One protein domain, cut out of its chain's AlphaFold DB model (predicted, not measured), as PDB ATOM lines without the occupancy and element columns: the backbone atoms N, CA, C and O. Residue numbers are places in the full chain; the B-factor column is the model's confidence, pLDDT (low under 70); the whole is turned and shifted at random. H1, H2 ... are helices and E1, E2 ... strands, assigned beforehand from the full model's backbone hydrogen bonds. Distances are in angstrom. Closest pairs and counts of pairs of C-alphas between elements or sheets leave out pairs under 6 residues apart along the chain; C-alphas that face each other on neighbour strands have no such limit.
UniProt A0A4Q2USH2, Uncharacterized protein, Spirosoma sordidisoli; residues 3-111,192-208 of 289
ATOM      1  N   ASN A   3     -28.195  46.098  -9.955       92.81
ATOM      2  CA  ASN A   3     -29.649  46.056  -9.845       92.81
ATOM      3  C   ASN A   3     -30.185  47.396 -10.342       92.81
ATOM      4  O   ASN A   3     -29.925  48.432  -9.733       92.81
ATOM      5  N   LEU A   4     -30.876  47.383 -11.478       93.06
ATOM      6  CA  LEU A   4     -31.403  48.613 -12.052       93.06
ATOM      7  C   LEU A   4     -32.601  49.093 -11.232       93.06
ATOM      8  O   LEU A   4     -33.483  48.310 -10.883       93.06
ATOM      9  N   THR A   5     -32.661  50.397 -10.990       93.44
ATOM     10  CA  THR A   5     -33.847  51.067 -10.462       93.44
ATOM     11  C   THR A   5     -34.574  51.727 -11.621       93.44
ATOM     12  O   THR A   5     -34.088  52.694 -12.207       93.44
ATOM     13  N   ILE A   6     -35.740  51.189 -11.971       91.62
ATOM     14  CA  ILE A   6     -36.562  51.699 -13.069       91.62
ATOM     15  C   ILE A   6     -37.766  52.430 -12.485       91.62
ATOM     16  O   ILE A   6     -38.610  51.824 -11.830       91.62
ATOM     17  N   ALA A   7     -37.850  53.731 -12.746       87.44
ATOM     18  CA  ALA A   7     -39.041  54.511 -12.469       87.44
ATOM     19  C   ALA A   7     -40.069  54.294 -13.585       87.44
ATOM     20  O   ALA A   7     -39.733  54.318 -14.772       87.44
ATOM     21  N   THR A   8     -41.324  54.107 -13.188       83.44
ATOM     22  CA  THR A   8     -42.459  53.937 -14.095       83.44
ATOM     23  C   THR A   8     -43.464  55.058 -13.884       83.44
ATOM     24  O   THR A   8     -43.899  55.271 -12.752       83.44
ATOM     25  N   THR A   9     -43.884  55.724 -14.958       79.56
ATOM     26  CA  THR A   9     -44.951  56.733 -14.894       79.56
ATOM     27  C   THR A   9     -46.072  56.358 -15.853       79.56
ATOM     28  O   THR A   9     -45.833  56.103 -17.032       79.56
ATOM     29  N   LEU A  10     -47.309  56.330 -15.356       68.56
ATOM     30  CA  LEU A  10     -48.488  56.177 -16.201       68.56
ATOM     31  C   LEU A  10     -48.754  57.503 -16.913       68.56
ATOM     32  O   LEU A  10     -49.009  58.515 -16.266       68.56
ATOM     33  N   VAL A  11     -48.661  57.500 -18.241       66.00
ATOM     34  CA  VAL A  11     -48.866  58.710 -19.058       66.00
ATOM     35  C   VAL A  11     -50.286  58.759 -19.613       66.00
ATOM     36  O   VAL A  11     -50.870  59.829 -19.749       66.00
ATOM     37  N   ALA A  12     -50.843  57.593 -19.925       56.44
ATOM     38  CA  ALA A  12     -52.225  57.379 -20.329       56.44
ATOM     39  C   ALA A  12     -52.596  55.920 -20.003       56.44
ATOM     40  O   ALA A  12     -51.683  55.114 -19.792       56.44
ATOM     41  N   PRO A  13     -53.888  55.546 -19.977       50.44
ATOM     42  CA  PRO A  13     -54.285  54.141 -19.868       50.44
ATOM     43  C   PRO A  13     -53.519  53.268 -20.881       50.44
ATOM     44  O   PRO A  13     -53.384  53.632 -22.049       50.44
ATOM     45  N   GLY A  14     -52.924  52.161 -20.434       53.28
ATOM     46  CA  GLY A  14     -52.145  51.247 -21.278       53.28
ATOM     47  C   GLY A  14     -50.789  51.756 -21.765       53.28
ATOM     48  O   GLY A  14     -50.121  51.038 -22.514       53.28
ATOM     49  N   LYS A  15     -50.356  52.962 -21.366       64.44
ATOM     50  CA  LYS A  15     -49.075  53.564 -21.769       64.44
ATOM     51  C   LYS A  15     -48.244  53.976 -20.560       64.44
ATOM     52  O   LYS A  15     -48.577  54.919 -19.837       64.44
ATOM     53  N   LEU A  16     -47.102  53.315 -20.408       71.56
ATOM     54  CA  LEU A  16     -46.138  53.584 -19.348       71.56
ATOM     55  C   LEU A  16     -44.879  54.197 -19.947       71.56
ATOM     56  O   LEU A  16     -44.406  53.766 -21.000       71.56
ATOM     57  N   THR A  17     -44.311  55.188 -19.272       81.75
ATOM     58  CA  THR A  17     -42.921  55.568 -19.502       81.75
ATOM     59  C   THR A  17     -42.019  54.843 -18.527       81.75
ATOM     60  O   THR A  17     -42.328  54.727 -17.341       81.75
ATOM     61  N   LEU A  18     -40.898  54.347 -19.044       86.56
ATOM     62  CA  LEU A  18     -39.840  53.727 -18.260       86.56
ATOM     63  C   LEU A  18     -38.635  54.663 -18.240       86.56
ATOM     64  O   LEU A  18     -38.222  55.194 -19.278       86.56
ATOM     65  N   LYS A  19     -38.055  54.846 -17.057       91.19
ATOM     66  CA  LYS A  19     -36.834  55.623 -16.866       91.19
ATOM     67  C   LYS A  19     -35.857  54.861 -15.989       91.19
ATOM     68  O   LYS A  19     -36.185  54.526 -14.856       91.19
ATOM     69  N   ASP A  20     -34.640  54.661 -16.473       92.69
ATOM     70  CA  ASP A  20     -33.543  54.213 -15.622       92.69
ATOM     71  C   ASP A  20     -33.094  55.361 -14.704       92.69
ATOM     72  O   ASP A  20     -32.506  56.355 -15.148       92.69
ATOM     73  N   VAL A  21     -33.383  55.216 -13.413       93.75
ATOM     74  CA  VAL A  21     -33.018  56.149 -12.338       93.75
ATOM     75  C   VAL A  21     -31.990  55.542 -11.380       93.75
ATOM     76  O   VAL A  21     -31.787  56.073 -10.292       93.75
ATOM     77  N   THR A  22     -31.333  54.448 -11.779       93.69
ATOM     78  CA  THR A  22     -30.240  53.831 -11.012       93.69
ATOM     79  C   THR A  22     -29.174  54.877 -10.703       93.69
ATOM     80  O   THR A  22     -28.707  55.570 -11.615       93.69
ATOM     81  N   SER A  23     -28.808  55.005  -9.427       93.62
ATOM     82  CA  SER A  23     -27.885  56.048  -8.985       93.62
ATOM     83  C   SER A  23     -26.454  55.754  -9.437       93.62
ATOM     84  O   SER A  23     -26.057  54.594  -9.567       93.62
ATOM     85  N   ASP A  24     -25.645  56.794  -9.636       90.62
ATOM     86  CA  ASP A  24     -24.226  56.615  -9.975       90.62
ATOM     87  C   ASP A  24     -23.464  55.868  -8.865       90.62
ATOM     88  O   ASP A  24     -22.513  55.141  -9.149       90.62
ATOM     89  N   ALA A  25     -23.922  55.976  -7.612       93.06
ATOM     90  CA  ALA A  25     -23.385  55.219  -6.487       93.06
ATOM     91  C   ALA A  25     -23.627  53.706  -6.634       93.06
ATOM     92  O   ALA A  25     -22.716  52.924  -6.366       93.06
ATOM     93  N   ASP A  26     -24.801  53.284  -7.117       93.00
ATOM     94  CA  ASP A  26     -25.112  51.864  -7.351       93.00
ATOM     95  C   ASP A  26     -24.274  51.284  -8.499       93.00
ATOM     96  O   ASP A  26     -23.768  50.160  -8.414       93.00
ATOM     97  N   TRP A  27     -24.072  52.071  -9.560       93.25
ATOM     98  CA  TRP A  27     -23.174  51.714 -10.662       93.25
ATOM     99  C   TRP A  27     -21.724  51.577 -10.181       93.25
ATOM    100  O   TRP A  27     -21.076  50.555 -10.438       93.25
ATOM    101  N   ALA A  28     -21.241  52.552  -9.406       91.25
ATOM    102  CA  ALA A  28     -19.902  52.531  -8.829       91.25
ATOM    103  C   ALA A  28     -19.704  51.351  -7.862       91.25
ATOM    104  O   ALA A  28     -18.679  50.667  -7.931       91.25
ATOM    105  N   ALA A  29     -20.692  51.047  -7.014       91.69
ATOM    106  CA  ALA A  29     -20.664  49.900  -6.105       91.69
ATOM    107  C   ALA A  29     -20.574  48.566  -6.863       91.69
ATOM    108  O   ALA A  29     -19.848  47.658  -6.452       91.69
ATOM    109  N   ALA A  30     -21.241  48.465  -8.016       87.69
ATOM    110  CA  ALA A  30     -21.142  47.318  -8.915       87.69
ATOM    111  C   ALA A  30     -19.829  47.270  -9.725       87.69
ATOM    112  O   ALA A  30     -19.627  46.310 -10.473       87.69
ATOM    113  N   LYS A  31     -18.941  48.267  -9.575       92.44
ATOM    114  CA  LYS A  31     -17.704  48.457 -10.355       92.44
ATOM    115  C   LYS A  31     -17.959  48.496 -11.865       92.44
ATOM    116  O   LYS A  31     -17.170  47.967 -12.647       92.44
ATOM    117  N   LEU A  32     -19.079  49.092 -12.269       89.94
ATOM    118  CA  LEU A  32     -19.485  49.244 -13.663       89.94
ATOM    119  C   LEU A  32     -19.696  50.723 -13.976       89.94
ATOM    120  O   LEU A  32     -20.190  51.475 -13.142       89.94
ATOM    121  N   ASP A  33     -19.360  51.129 -15.196       88.56
ATOM    122  CA  ASP A  33     -19.639  52.483 -15.668       88.56
ATOM    123  C   ASP A  33     -20.943  52.479 -16.469       88.56
ATOM    124  O   ASP A  33     -21.083  51.762 -17.465       88.56
ATOM    125  N   ARG A  34     -21.902  53.313 -16.056       88.88
ATOM    126  CA  ARG A  34     -23.177  53.487 -16.754       88.88
ATOM    127  C   ARG A  34     -22.976  53.880 -18.218       88.88
ATOM    128  O   ARG A  34     -23.792  53.520 -19.062       88.88
ATOM    129  N   ASN A  35     -21.901  54.577 -18.577       89.19
ATOM    130  CA  ASN A  35     -21.600  54.948 -19.964       89.19
ATOM    131  C   ASN A  35     -21.230  53.756 -20.860       89.19
ATOM    132  O   ASN A  35     -21.271  53.883 -22.080       89.19
ATOM    133  N   GLN A  36     -20.958  52.584 -20.285       88.50
ATOM    134  CA  GLN A  36     -20.758  51.341 -21.036       88.50
ATOM    135  C   GLN A  36     -22.075  50.723 -21.526       88.50
ATOM    136  O   GLN A  36     -22.053  49.791 -22.331       88.50
ATOM    137  N   VAL A  37     -23.228  51.210 -21.055       90.44
ATOM    138  CA  VAL A  37     -24.533  50.748 -21.536       90.44
ATOM    139  C   VAL A  37     -24.763  51.277 -22.947       90.44
ATOM    140  O   VAL A  37     -24.982  52.469 -23.152       90.44
ATOM    141  N   GLN A  38     -24.762  50.369 -23.918       86.81
ATOM    142  CA  GLN A  38     -24.992  50.686 -25.327       86.81
ATOM    143  C   GLN A  38     -26.448  50.496 -25.737       86.81
ATOM    144  O   GLN A  38     -26.935  51.199 -26.624       86.81
ATOM    145  N   LYS A  39     -27.155  49.567 -25.088       87.56
ATOM    146  CA  LYS A  39     -28.570  49.285 -25.338       87.56
ATOM    147  C   LYS A  39     -29.285  48.895 -24.052       87.56
ATOM    148  O   LYS A  39     -28.664  48.409 -23.106       87.56
ATOM    149  N   TYR A  40     -30.600  49.038 -24.064       85.62
ATOM    150  CA  TYR A  40     -31.484  48.374 -23.123       85.62
ATOM    151  C   TYR A  40     -32.379  47.388 -23.860       85.62
ATOM    152  O   TYR A  40     -32.968  47.732 -24.884       85.62
ATOM    153  N   LEU A  41     -32.483  46.182 -23.319       83.81
ATOM    154  CA  LEU A  41     -33.409  45.151 -23.770       83.81
ATOM    155  C   LEU A  41     -34.609  45.152 -22.827       83.81
ATOM    156  O   LEU A  41     -34.432  45.017 -21.616       83.81
ATOM    157  N   VAL A  42     -35.809  45.322 -23.367       80.62
ATOM    158  CA  VAL A  42     -37.066  45.322 -22.614       80.62
ATOM    159  C   VAL A  42     -37.860  44.096 -23.034       80.62
ATOM    160  O   VAL A  42     -38.396  44.049 -24.140       80.62
ATOM    161  N   THR A  43     -37.912  43.099 -22.156       77.88
ATOM    162  CA  THR A  43     -38.617  41.838 -22.373       77.88
ATOM    163  C   THR A  43     -39.920  41.812 -21.588       77.88
ATOM    164  O   THR A  43     -39.902  41.932 -20.367       77.88
ATOM    165  N   ALA A  44     -41.043  41.603 -22.267       73.00
ATOM    166  CA  ALA A  44     -42.360  41.462 -21.658       73.00
ATOM    167  C   ALA A  44     -42.865  40.025 -21.786       73.00
ATOM    168  O   ALA A  44     -42.893  39.480 -22.888       73.00
ATOM    169  N   SER A  45     -43.288  39.408 -20.686       67.69
ATOM    170  CA  SER A  45     -43.858  38.059 -20.701       67.69
ATOM    171  C   SER A  45     -44.977  37.884 -19.686       67.69
ATOM    172  O   SER A  45     -44.934  38.415 -18.577       67.69
ATOM    173  N   TYR A  46     -45.969  37.076 -20.052       60.75
ATOM    174  CA  TYR A  46     -46.882  36.485 -19.079       60.75
ATOM    175  C   TYR A  46     -46.249  35.222 -18.477       60.75
ATOM    176  O   TYR A  46     -45.471  34.548 -19.163       60.75
ATOM    177  N   PRO A  47     -46.572  34.867 -17.222       60.78
ATOM    178  CA  PRO A  47     -46.106  33.631 -16.604       60.78
ATOM    179  C   PRO A  47     -46.348  32.406 -17.499       60.78
ATOM    180  O   PRO A  47     -47.420  32.251 -18.079       60.78
ATOM    181  N   GLY A  48     -45.333  31.545 -17.630       53.56
ATOM    182  CA  GLY A  48     -45.412  30.320 -18.436       53.56
ATOM    183  C   GLY A  48     -45.428  30.528 -19.955       53.56
ATOM    184  O   GLY A  48     -45.608  29.559 -20.689       53.56
ATOM    185  N   ARG A  49     -45.237  31.760 -20.449       57.97
ATOM    186  CA  ARG A  49     -45.178  32.072 -21.883       57.97
ATOM    187  C   ARG A  49     -43.828  32.657 -22.280       57.97
ATOM    188  O   ARG A  49     -43.170  33.337 -21.493       57.97
ATOM    189  N   ASN A  50     -43.453  32.427 -23.537       56.53
ATOM    190  CA  ASN A  50     -42.296  33.081 -24.139       56.53
ATOM    191  C   ASN A  50     -42.504  34.602 -24.144       56.53
ATOM    192  O   ASN A  50     -43.598  35.087 -24.437       56.53
ATOM    193  N   GLY A  51     -41.458  35.337 -23.769       59.41
ATOM    194  CA  GLY A  51     -41.473  36.794 -23.714       59.41
ATOM    195  C   GLY A  51     -41.066  37.449 -25.024       59.41
ATOM    196  O   GLY A  51     -40.329  36.870 -25.819       59.41
ATOM    197  N   PHE A  52     -41.501  38.688 -25.209       67.38
ATOM    198  CA  PHE A  52     -41.177  39.521 -26.360       67.38
ATOM    199  C   PHE A  52     -40.155  40.570 -25.963       67.38
ATOM    200  O   PHE A  52     -40.366  41.278 -24.982       67.38
ATOM    201  N   THR A  53     -39.061  40.680 -26.715       70.50
ATOM    202  CA  THR A  53     -37.967  41.610 -26.411       70.50
ATOM    203  C   THR A  53     -37.914  42.722 -27.443       70.50
ATOM    204  O   THR A  53     -37.804  42.456 -28.636       70.50
ATOM    205  N   THR A  54     -37.938  43.966 -26.976       71.69
ATOM    206  CA  THR A  54     -37.635  45.150 -27.786       71.69
ATOM    207  C   THR A  54     -36.334  45.788 -27.312       71.69
ATOM    208  O   THR A  54     -35.908  45.590 -26.172       71.69
ATOM    209  N   GLU A  55     -35.676  46.542 -28.189       83.19
ATOM    210  CA  GLU A  55     -34.418  47.216 -27.871       83.19
ATOM    211  C   GLU A  55     -34.586  48.734 -27.920       83.19
ATOM    212  O   GLU A  55     -35.295  49.276 -28.769       83.19
ATOM    213  N   THR A  56     -33.886  49.442 -27.039       84.31
ATOM    214  CA  THR A  56     -33.720  50.895 -27.130       84.31
ATOM    215  C   THR A  56     -32.272  51.296 -26.876       84.31
ATOM    216  O   THR A  56     -31.498  50.548 -26.276       84.31
ATOM    217  N   SER A  57     -31.885  52.470 -27.374       88.19
ATOM    218  CA  SER A  57     -30.520  52.978 -27.240       88.19
ATOM    219  C   SER A  57     -30.130  53.149 -25.772       88.19
ATOM    220  O   SER A  57     -30.943  53.510 -24.921       88.19
ATOM    221  N   GLY A  58     -28.860  52.885 -25.478       86.75
ATOM    222  CA  GLY A  58     -28.249  53.093 -24.176       86.75
ATOM    223  C   GLY A  58     -27.557  54.444 -24.023       86.75
ATOM    224  O   GLY A  58     -27.073  54.712 -22.934       86.75
ATOM    225  N   LEU A  59     -27.502  55.291 -25.059       88.25
ATOM    226  CA  LEU A  59     -26.785  56.577 -25.025       88.25
ATOM    227  C   LEU A  59     -27.332  57.546 -23.951       88.25
ATOM    228  O   LEU A  59     -28.499  57.445 -23.580       88.25
ATOM    229  N   PRO A  60     -26.547  58.538 -23.482       83.62
ATOM    230  CA  PRO A  60     -27.000  59.552 -22.516       83.62
ATOM    231  C   PRO A  60     -28.311  60.258 -22.901       83.62
ATOM    232  O   PRO A  60     -29.193  60.442 -22.064       83.62
ATOM    233  N   ALA A  61     -28.468  60.594 -24.183       85.44
ATOM    234  CA  ALA A  61     -29.672  61.220 -24.733       85.44
ATOM    235  C   ALA A  61     -30.807  60.223 -25.042       85.44
ATOM    236  O   ALA A  61     -31.854  60.616 -25.550       85.44
ATOM    237  N   ALA A  62     -30.611  58.927 -24.784       86.19
ATOM    238  CA  ALA A  62     -31.577  57.914 -25.168       86.19
ATOM    239  C   ALA A  62     -32.863  57.982 -24.327       86.19
ATOM    240  O   ALA A  62     -32.811  58.330 -23.140       86.19
ATOM    241  N   PRO A  63     -34.011  57.567 -24.895       85.88
ATOM    242  CA  PRO A  63     -35.311  57.736 -24.252       85.88
ATOM    243  C   PRO A  63     -35.407  57.128 -22.848       85.88
ATOM    244  O   PRO A  63     -35.997  57.730 -21.955       85.88
ATOM    245  N   MET A  64     -34.782  55.968 -22.613       86.31
ATOM    246  CA  MET A  64     -34.835  55.287 -21.311       86.31
ATOM    247  C   MET A  64     -33.994  55.983 -20.233       86.31
ATOM    248  O   MET A  64     -34.302  55.873 -19.052       86.31
ATOM    249  N   ARG A  65     -32.975  56.763 -20.616       86.31
ATOM    250  CA  ARG A  65     -32.234  57.622 -19.676       86.31
ATOM    251  C   ARG A  65     -32.932  58.962 -19.446       86.31
ATOM    252  O   ARG A  65     -32.930  59.476 -18.332       86.31
ATOM    253  N   GLN A  66     -33.567  59.504 -20.486       85.62
ATOM    254  CA  GLN A  66     -34.308  60.769 -20.421       85.62
ATOM    255  C   GLN A  66     -35.700  60.618 -19.779       85.62
ATOM    256  O   GLN A  66     -36.301  61.604 -19.361       85.62
ATOM    257  N   GLY A  67     -36.206  59.389 -19.647       80.62
ATOM    258  CA  GLY A  67     -37.554  59.099 -19.148       80.62
ATOM    259  C   GLY A  67     -38.662  59.347 -20.166       80.62
ATOM    260  O   GLY A  67     -39.827  59.474 -19.802       80.62
ATOM    261  N   THR A  68     -38.299  59.418 -21.443       82.12
ATOM    262  CA  THR A  68     -39.217  59.592 -22.571       82.12
ATOM    263  C   THR A  68     -39.466  58.282 -23.317       82.12
ATOM    264  O   THR A  68     -40.203  58.273 -24.301       82.12
ATOM    265  N   TYR A  69     -38.882  57.164 -22.861       83.00
ATOM    266  CA  TYR A  69     -39.193  55.844 -23.402       83.00
ATOM    267  C   TYR A  69     -40.599  55.444 -22.979       83.00
ATOM    268  O   TYR A  69     -40.811  54.936 -21.879       83.00
ATOM    269  N   ALA A  70     -41.559  55.724 -23.849       75.06
ATOM    270  CA  ALA A  70     -42.933  55.319 -23.668       75.06
ATOM    271  C   ALA A  70     -43.178  54.015 -24.412       75.06
ATOM    272  O   ALA A  70     -42.801  53.880 -25.575       75.06
ATOM    273  N   VAL A  71     -43.837  53.084 -23.740       67.56
ATOM    274  CA  VAL A  71     -44.182  51.803 -24.322       67.56
ATOM    275  C   VAL A  71     -45.567  51.391 -23.855       67.56
ATOM    276  O   VAL A  71     -45.918  51.520 -22.678       67.56
ATOM    277  N   THR A  72     -46.386  50.936 -24.792       62.19
ATOM    278  CA  THR A  72     -47.662  50.307 -24.469       62.19
ATOM    279  C   THR A  72     -47.479  48.805 -24.316       62.19
ATOM    280  O   THR A  72     -46.646  48.187 -24.985       62.19
ATOM    281  N   ALA A  73     -48.286  48.185 -23.458       53.72
ATOM    282  CA  ALA A  73     -48.295  46.728 -23.355       53.72
ATOM    283  C   ALA A  73     -48.634  46.065 -24.703       53.72
ATOM    284  O   ALA A  73     -48.046  45.047 -25.064       53.72
ATOM    285  N   GLY A  74     -49.512  46.704 -25.487       50.53
ATOM    286  CA  GLY A  74     -49.818  46.302 -26.857       50.53
ATOM    287  C   GLY A  74     -48.605  46.358 -27.789       50.53
ATOM    288  O   GLY A  74     -48.393  45.414 -28.535       50.53
ATOM    289  N   GLU A  75     -47.768  47.399 -27.733       52.25
ATOM    290  CA  GLU A  75     -46.546  47.511 -28.554       52.25
ATOM    291  C   GLU A  75     -45.469  46.491 -28.167       52.25
ATOM    292  O   GLU A  75     -44.774  45.980 -29.046       52.25
ATOM    293  N   LEU A  76     -45.337  46.162 -26.878       53.81
ATOM    294  CA  LEU A  76     -44.407  45.118 -26.426       53.81
ATOM    295  C   LEU A  76     -44.798  43.742 -26.960       53.81
ATOM    296  O   LEU A  76     -43.920  42.937 -27.253       53.81
ATOM    297  N   VAL A  77     -46.098  43.488 -27.120       49.59
ATOM    298  CA  VAL A  77     -46.617  42.223 -27.650       49.59
ATOM    299  C   VAL A  77     -46.725  42.238 -29.187       49.59
ATOM    300  O   VAL A  77     -46.516  41.208 -29.820       49.59
ATOM    301  N   ALA A  78     -46.996  43.389 -29.813       44.59
ATOM    302  CA  ALA A  78     -47.218  43.512 -31.259       44.59
ATOM    303  C   ALA A  78     -45.927  43.575 -32.097       44.59
ATOM    304  O   ALA A  78     -45.904  43.057 -33.212       44.59
ATOM    305  N   ASN A  79     -44.840  44.163 -31.583       44.62
ATOM    306  CA  ASN A  79     -43.596  44.345 -32.351       44.62
ATOM    307  C   ASN A  79     -42.752  43.062 -32.515       44.62
ATOM    308  O   ASN A  79     -41.752  43.078 -33.225       44.62
ATOM    309  N   GLY A  80     -43.134  41.957 -31.866       39.03
ATOM    310  CA  GLY A  80     -42.407  40.682 -31.902       39.03
ATOM    311  C   GLY A  80     -42.972  39.632 -32.863       39.03
ATOM    312  O   GLY A  80     -42.469  38.512 -32.890       39.03
ATOM    313  N   VAL A  81     -44.020  39.941 -33.633       39.69
ATOM    314  CA  VAL A  81     -44.693  38.942 -34.474       39.69
ATOM    315  C   VAL A  81     -43.983  38.812 -35.822       39.69
ATOM    316  O   VAL A  81     -44.389  39.393 -36.827       39.69
ATOM    317  N   SER A  82     -42.951  37.970 -35.880       38.25
ATOM    318  CA  SER A  82     -42.607  37.287 -37.129       38.25
ATOM    319  C   SER A  82     -43.706  36.261 -37.444       38.25
ATOM    320  O   SER A  82     -43.627  35.098 -37.055       38.25
ATOM    321  N   ALA A  83     -44.769  36.735 -38.089       38.47
ATOM    322  CA  ALA A  83     -45.685  36.035 -38.997       38.47
ATOM    323  C   ALA A  83     -46.324  34.665 -38.646       38.47
ATOM    324  O   ALA A  83     -47.102  34.196 -39.468       38.47
ATOM    325  N   SER A  84     -46.084  33.997 -37.510       31.70
ATOM    326  CA  SER A  84     -46.481  32.572 -37.392       31.70
ATOM    327  C   SER A  84     -47.192  32.124 -36.115       31.70
ATOM    328  O   SER A  84     -47.851  31.093 -36.163       31.70
ATOM    329  N   CYS A  85     -47.159  32.856 -34.997       29.34
ATOM    330  CA  CYS A  85     -47.868  32.423 -33.783       29.34
ATOM    331  C   CYS A  85     -48.425  33.597 -32.962       29.34
ATOM    332  O   CYS A  85     -47.716  34.218 -32.178       29.34
ATOM    333  N   GLY A  86     -49.736  33.826 -33.076       38.28
ATOM    334  CA  GLY A  86     -50.567  34.222 -31.938       38.28
ATOM    335  C   GLY A  86     -50.632  35.707 -31.569       38.28
ATOM    336  O   GLY A  86     -50.064  36.132 -30.568       38.28
ATOM    337  N   TYR A  87     -51.543  36.435 -32.221       37.28
ATOM    338  CA  TYR A  87     -52.159  37.658 -31.674       37.28
ATOM    339  C   TYR A  87     -52.828  37.451 -30.290       37.28
ATOM    340  O   TYR A  87     -53.150  38.418 -29.607       37.28
ATOM    341  N   ALA A  88     -53.009  36.204 -29.837       39.41
ATOM    342  CA  ALA A  88     -53.687  35.834 -28.592       39.41
ATOM    343  C   ALA A  88     -53.038  36.384 -27.301       39.41
ATOM    344  O   ALA A  88     -53.712  36.486 -26.280       39.41
ATOM    345  N   GLY A  89     -51.749  36.745 -27.320       40.09
ATOM    346  CA  GLY A  89     -51.058  37.285 -26.140       40.09
ATOM    347  C   GLY A  89     -51.424  38.733 -25.795       40.09
ATOM    348  O   GLY A  89     -51.323  39.122 -24.635       40.09
ATOM    349  N   ALA A  90     -51.882  39.522 -26.774       42.34
ATOM    350  CA  ALA A  90     -52.182  40.946 -26.588       42.34
ATOM    351  C   ALA A  90     -53.495  41.196 -25.818       42.34
ATOM    352  O   ALA A  90     -53.773  42.324 -25.426       42.34
ATOM    353  N   PHE A  91     -54.296  40.148 -25.600       43.19
ATOM    354  CA  PHE A  91     -55.644  40.236 -25.028       43.19
ATOM    355  C   PHE A  91     -55.747  39.702 -23.593       43.19
ATOM    356  O   PHE A  91     -56.830  39.734 -23.003       43.19
ATOM    357  N   LEU A  92     -54.645  39.215 -23.018       48.22
ATOM    358  CA  LEU A  92     -54.634  38.671 -21.661       48.22
ATOM    359  C   LEU A  92     -54.653  39.805 -20.630       48.22
ATOM    360  O   LEU A  92     -53.952  40.800 -20.769       48.22
ATOM    361  N   SER A  93     -55.482  39.649 -19.604       50.53
ATOM    362  CA  SER A  93     -55.455  40.463 -18.389       50.53
ATOM    363  C   SER A  93     -54.679  39.715 -17.311       50.53
ATOM    364  O   SER A  93     -54.732  38.486 -17.252       50.53
ATOM    365  N   GLY A  94     -53.981  40.443 -16.444       53.88
ATOM    366  CA  GLY A  94     -53.247  39.854 -15.325       53.88
ATOM    367  C   GLY A  94     -51.819  40.367 -15.195       53.88
ATOM    368  O   GLY A  94     -51.465  41.427 -15.712       53.88
ATOM    369  N   CYS A  95     -51.009  39.616 -14.450       61.12
ATOM    370  CA  CYS A  95     -49.638  39.997 -14.136       61.12
ATOM    371  C   CYS A  95     -48.723  39.810 -15.352       61.12
ATOM    372  O   CYS A  95     -48.418  38.684 -15.748       61.12
ATOM    373  N   LEU A  96     -48.249  40.921 -15.904       70.44
ATOM    374  CA  LEU A  96     -47.203  40.986 -16.911       70.44
ATOM    375  C   LEU A  96     -45.849  41.190 -16.220       70.44
ATOM    376  O   LEU A  96     -45.669  42.124 -15.438       70.44
ATOM    377  N   SER A  97     -44.878  40.339 -16.528       75.19
ATOM    378  CA  SER A  97     -43.494  40.512 -16.100       75.19
ATOM    379  C   SER A  97     -42.735  41.327 -17.143       75.19
ATOM    380  O   SER A  97     -42.605  40.905 -18.292       75.19
ATOM    381  N   LEU A  98     -42.192  42.472 -16.738       77.75
ATOM    382  CA  LEU A  98     -41.248  43.252 -17.529       77.75
ATOM    383  C   LEU A  98     -39.838  43.054 -16.992       77.75
ATOM    384  O   LEU A  98     -39.521  43.463 -15.878       77.75
ATOM    385  N   LYS A  99     -38.967  42.474 -17.807       84.12
ATOM    386  CA  LYS A  99     -37.539  42.366 -17.535       84.12
ATOM    387  C   LYS A  99     -36.788  43.387 -18.375       84.12
ATOM    388  O   LYS A  99     -36.887  43.386 -19.596       84.12
ATOM    389  N   ILE A 100     -36.009  44.237 -17.723       88.38
ATOM    390  CA  ILE A 100     -35.232  45.293 -18.369       88.38
ATOM    391  C   ILE A 100     -33.759  44.996 -18.132       88.38
ATOM    392  O   ILE A 100     -33.338  44.834 -16.988       88.38
ATOM    393  N   GLN A 101     -32.974  44.906 -19.201       88.00
ATOM    394  CA  GLN A 101     -31.541  44.639 -19.126       88.00
ATOM    395  C   GLN A 101     -30.753  45.768 -19.772       88.00
ATOM    396  O   GLN A 101     -30.914  46.035 -20.959       88.00
ATOM    397  N   ALA A 102     -29.865  46.394 -19.006       87.81
ATOM    398  CA  ALA A 102     -28.846  47.284 -19.542       87.81
ATOM    399  C   ALA A 102     -27.695  46.426 -20.067       87.81
ATOM    400  O   ALA A 102     -27.152  45.607 -19.318       87.81
ATOM    401  N   VAL A 103     -27.323  46.587 -21.335       85.19
ATOM    402  CA  VAL A 103     -26.308  45.746 -21.975       85.19
ATOM    403  C   VAL A 103     -25.221  46.574 -22.647       85.19
ATOM    404  O   VAL A 103     -25.468  47.642 -23.214       85.19
ATOM    405  N   ASN A 104     -24.007  46.041 -22.601       83.19
ATOM    406  CA  ASN A 104     -22.916  46.447 -23.470       83.19
ATOM    407  C   ASN A 104     -22.817  45.446 -24.622       83.19
ATOM    408  O   ASN A 104     -23.043  44.250 -24.421       83.19
ATOM    409  N   VAL A 105     -22.471  45.915 -25.813       73.81
ATOM    410  CA  VAL A 105     -22.227  45.053 -26.960       73.81
ATOM    411  C   VAL A 105     -20.735  45.078 -27.267       73.81
ATOM    412  O   VAL A 105     -20.154  46.112 -27.592       73.81
ATOM    413  N   LEU A 106     -20.097  43.917 -27.133       65.19
ATOM    414  CA  LEU A 106     -18.678  43.745 -27.410       65.19
ATOM    415  C   LEU A 106     -18.509  42.947 -28.692       65.19
ATOM    416  O   LEU A 106     -18.927  41.794 -28.766       65.19
ATOM    417  N   THR A 107     -17.837  43.527 -29.679       64.56
ATOM    418  CA  THR A 107     -17.348  42.760 -30.824       64.56
ATOM    419  C   THR A 107     -16.038  42.101 -30.420       64.56
ATOM    420  O   THR A 107     -15.024  42.770 -30.237       64.56
ATOM    421  N   GLN A 108     -16.064  40.786 -30.236       54.97
ATOM    422  CA  GLN A 108     -14.883  39.989 -29.937       54.97
ATOM    423  C   GLN A 108     -14.519  39.158 -31.159       54.97
ATOM    424  O   GLN A 108     -15.351  38.432 -31.703       54.97
ATOM    425  N   ASN A 109     -13.256  39.226 -31.567       53.16
ATOM    426  CA  ASN A 109     -12.720  38.295 -32.549       53.16
ATOM    427  C   ASN A 109     -12.575  36.939 -31.873       53.16
ATOM    428  O   ASN A 109     -11.722  36.749 -31.003       53.16
ATOM    429  N   ARG A 110     -13.441  35.996 -32.240       44.28
ATOM    430  CA  ARG A 110     -13.361  34.641 -31.722       44.28
ATOM    431  C   ARG A 110     -12.499  33.821 -32.663       44.28
ATOM    432  O   ARG A 110     -12.880  33.553 -33.802       44.28
ATOM    433  N   TYR A 111     -11.348  33.392 -32.158       44.31
ATOM    434  CA  TYR A 111     -10.617  32.306 -32.789       44.31
ATOM    435  C   TYR A 111     -11.457  31.029 -32.657       44.31
ATOM    436  O   TYR A 111     -11.962  30.744 -31.560       44.31
ATOM    437  N   THR A 192     -20.368  39.491 -32.161       53.62
ATOM    438  CA  THR A 192     -21.022  40.470 -31.307       53.62
ATOM    439  C   THR A 192     -21.602  39.751 -30.089       53.62
ATOM    440  O   THR A 192     -22.512  38.934 -30.219       53.62
ATOM    441  N   VAL A 193     -21.052  40.002 -28.902       61.12
ATOM    442  CA  VAL A 193     -21.495  39.420 -27.629       61.12
ATOM    443  C   VAL A 193     -22.230  40.482 -26.822       61.12
ATOM    444  O   VAL A 193     -21.707  41.568 -26.579       61.12
ATOM    445  N   VAL A 194     -23.441  40.149 -26.381       68.88
ATOM    446  CA  VAL A 194     -24.230  40.986 -25.476       68.88
ATOM    447  C   VAL A 194     -23.817  40.676 -24.040       68.88
ATOM    448  O   VAL A 194     -23.999  39.557 -23.560       68.88
ATOM    449  N   VAL A 195     -23.253  41.664 -23.350       77.56
ATOM    450  CA  VAL A 195     -22.829  41.558 -21.953       77.56
ATOM    451  C   VAL A 195     -23.856  42.268 -21.070       77.56
ATOM    452  O   VAL A 195     -23.970  43.494 -21.144       77.56
ATOM    453  N   PRO A 196     -24.612  41.541 -20.228       82.31
ATOM    454  CA  PRO A 196     -25.563  42.159 -19.315       82.31
ATOM    455  C   PRO A 196     -24.823  42.902 -18.197       82.31
ATOM    456  O   PRO A 196     -24.102  42.305 -17.399       82.31
ATOM    457  N   LEU A 197     -25.021  44.217 -18.142       84.12
ATOM    458  CA  LEU A 197     -24.448  45.100 -17.130       84.12
ATOM    459  C   LEU A 197     -25.397  45.300 -15.953       84.12
ATOM    460  O   LEU A 197     -24.940  45.327 -14.811       84.12
ATOM    461  N   GLY A 198     -26.701  45.375 -16.215       85.00
ATOM    462  CA  GLY A 198     -27.722  45.553 -15.188       85.00
ATOM    463  C   GLY A 198     -29.035  44.858 -15.516       85.00
ATOM    464  O   GLY A 198     -29.326  44.606 -16.687       85.00
ATOM    465  N   VAL A 199     -29.825  44.558 -14.484       90.94
ATOM    466  CA  VAL A 199     -31.159  43.964 -14.625       90.94
ATOM    467  C   VAL A 199     -32.163  44.589 -13.658       90.94
ATOM    468  O   VAL A 199     -31.843  44.850 -12.503       90.94
ATOM    469  N   ALA A 200     -33.388  44.790 -14.132       88.88
ATOM    470  CA  ALA A 200     -34.577  45.023 -13.322       88.88
ATOM    471  C   ALA A 200     -35.680  44.063 -13.757       88.88
ATOM    472  O   ALA A 200     -35.778  43.704 -14.932       88.88
ATOM    473  N   THR A 201     -36.516  43.658 -12.808       86.81
ATOM    474  CA  THR A 201     -37.773  42.962 -13.090       86.81
ATOM    475  C   THR A 201     -38.896  43.722 -12.409       86.81
ATOM    476  O   THR A 201     -38.808  44.024 -11.222       86.81
ATOM    477  N   LEU A 202     -39.924  44.051 -13.176       78.94
ATOM    478  CA  LEU A 202     -41.126  44.728 -12.722       78.94
ATOM    479  C   LEU A 202     -42.312  43.811 -12.992       78.94
ATOM    480  O   LEU A 202     -42.358  43.128 -14.014       78.94
ATOM    481  N   THR A 203     -43.289  43.827 -12.098       73.50
ATOM    482  CA  THR A 203     -44.580  43.184 -12.334       73.50
ATOM    483  C   THR A 203     -45.614  44.274 -12.530       73.50
ATOM    484  O   THR A 203     -45.817  45.109 -11.652       73.50
ATOM    485  N   LEU A 204     -46.246  44.278 -13.696       65.88
ATOM    486  CA  LEU A 204     -47.349  45.166 -14.016       65.88
ATOM    487  C   LEU A 204     -48.647  44.373 -13.978       65.88
ATOM    488  O   LEU A 204     -48.704  43.257 -14.485       65.88
ATOM    489  N   PHE A 205     -49.698  44.954 -13.412       56.38
ATOM    490  CA  PHE A 205     -51.037  44.396 -13.527       56.38
ATOM    491  C   PHE A 205     -51.778  45.111 -14.654       56.38
ATOM    492  O   PHE A 205     -51.998  46.319 -14.576       56.38
ATOM    493  N   MET A 206     -52.151  44.377 -15.699       53.66
ATOM    494  CA  MET A 206     -52.945  44.924 -16.797       53.66
ATOM    495  C   MET A 206     -54.436  44.710 -16.538       53.66
ATOM    496  O   MET A 206     -54.914  43.570 -16.529       53.66
ATOM    497  N   ALA A 207     -55.160  45.813 -16.325       43.72
ATOM    498  CA  ALA A 207     -56.603  45.818 -16.110       43.72
ATOM    499  C   ALA A 207     -57.372  45.847 -17.444       43.72
ATOM    500  O   ALA A 207     -56.998  46.536 -18.392       43.72
ATOM    501  N   ALA A 208     -58.493  45.123 -17.506       41.38
ATOM    502  CA  ALA A 208     -59.315  44.943 -18.707       41.38
ATOM    503  C   ALA A 208     -59.922  46.240 -19.299       41.38
ATOM    504  O   ALA A 208     -60.399  46.218 -20.434       41.38
TER     505      ALA A 208
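Overview. This is residues 3 to 111 and 192 to 208 of the 289 residues of an uncharacterized protein of Spirosoma sordidisoli (UniProt A0A4Q2USH2). A twisted sheet of four strands, E4, E3, E6 and E7, makes one layer, and a small sheet of three strands, E1, E2 and E5, lies partly face to face with it, the two making a loose sandwich. H3 packs over E3 of the large sheet, H1 and H4 lie at opposite ends, and E6 and E7 bend near the cut, where residues 108 to 111 reach away from the body. The printed part has 126 residues, with four named helices and seven named strands in the order E1 E2 H1 E3 E4 H2 E5 H3 H4 E6 E7; the class is mixed. The sheets run E4 E3 E6 E7 and E1 E2 E5, both antiparallel. The whole is compact, with a radius of gyration of the C-alphas of 15.4 A and spans of 42 by 38 by 25 A.

Along the chain. Start with E6, residues 94 to 110, 43.4 A long, from C-alpha 94 at (-53.247, 39.854, -15.325). It bends by 67 degrees at residue 107. E7, residues 192 to 206, is 35.3 A long, bends by 73 degrees at residue 197 and ends with C-alpha 206 at (-52.945, 44.924, -16.797). E3 is residues 39 to 45, 19.5 A, and E4 is 52 to 57, 17.2 A. Find E1, residues 6 to 12, 18.2 A, from C-alpha 6 at (-36.562, 51.699, -13.069); E2 is 15 to 20, 16.7 A, and E5 is 69 to 72, 10.2 A. The helices are H1, 24 to 29, H2, 63 to 66, H3, 73 to 78, and H4, 87 to 91.

Arrangement. In the large sheet, look at N 100 and O 200, 2.9 A, between E6 and E7, N 43 and O 99, 2.8 A, between E3 and E6, and N 42 and O 54, 2.8 A, in the hairpin of E3 and E4. H3 is on this sheet at a height of 7.8 A, over E3 and across the strands, 86 degrees on the local plane; its closest C-alphas to E3 are those of Leu 76 and Ala 44, 6.3 A. H4 touches H3, the closest C-alphas being Ala 90 and Val 77, 5.8 A. In the small sheet, find N 9 and O 17, 3.0 A, in the hairpin of E1 and E2, and N 18 and O 69, 2.9 A, between E2 and E5. H2 stands at this sheet's level, the closest C-alphas of H2 and E2 being those of Met 64 and Lys 19, 4.9 A, and it only grazes the large sheet with its residues 63 to 65. The closest C-alphas of E1 and E7, Ile 6 and Ala 200, are 7.0 A apart; E4 and E5 are only just apart, at 8.3 A. H1 is not on either sheet. In H1 and H3 every O i to N i+4 pair is within hydrogen-bond range; in H4 0 of 1 is, beside 1 of 2 O i to N i+3 pairs, and H2 is too short for an O i to N i+4 pair.

Size, cuts and confidence. The C-alphas farthest apart, Tyr 111 and Ala 208, stand 52.2 A from each other. Residues 112 to 191 are not printed, and C-alphas 111 and 192 are 13.3 A apart across the cut. Of the links that are printed whole, none is long. Mean pLDDT of the printed part is 71.3, with 53 residues under 70, among them residues 71 to 95.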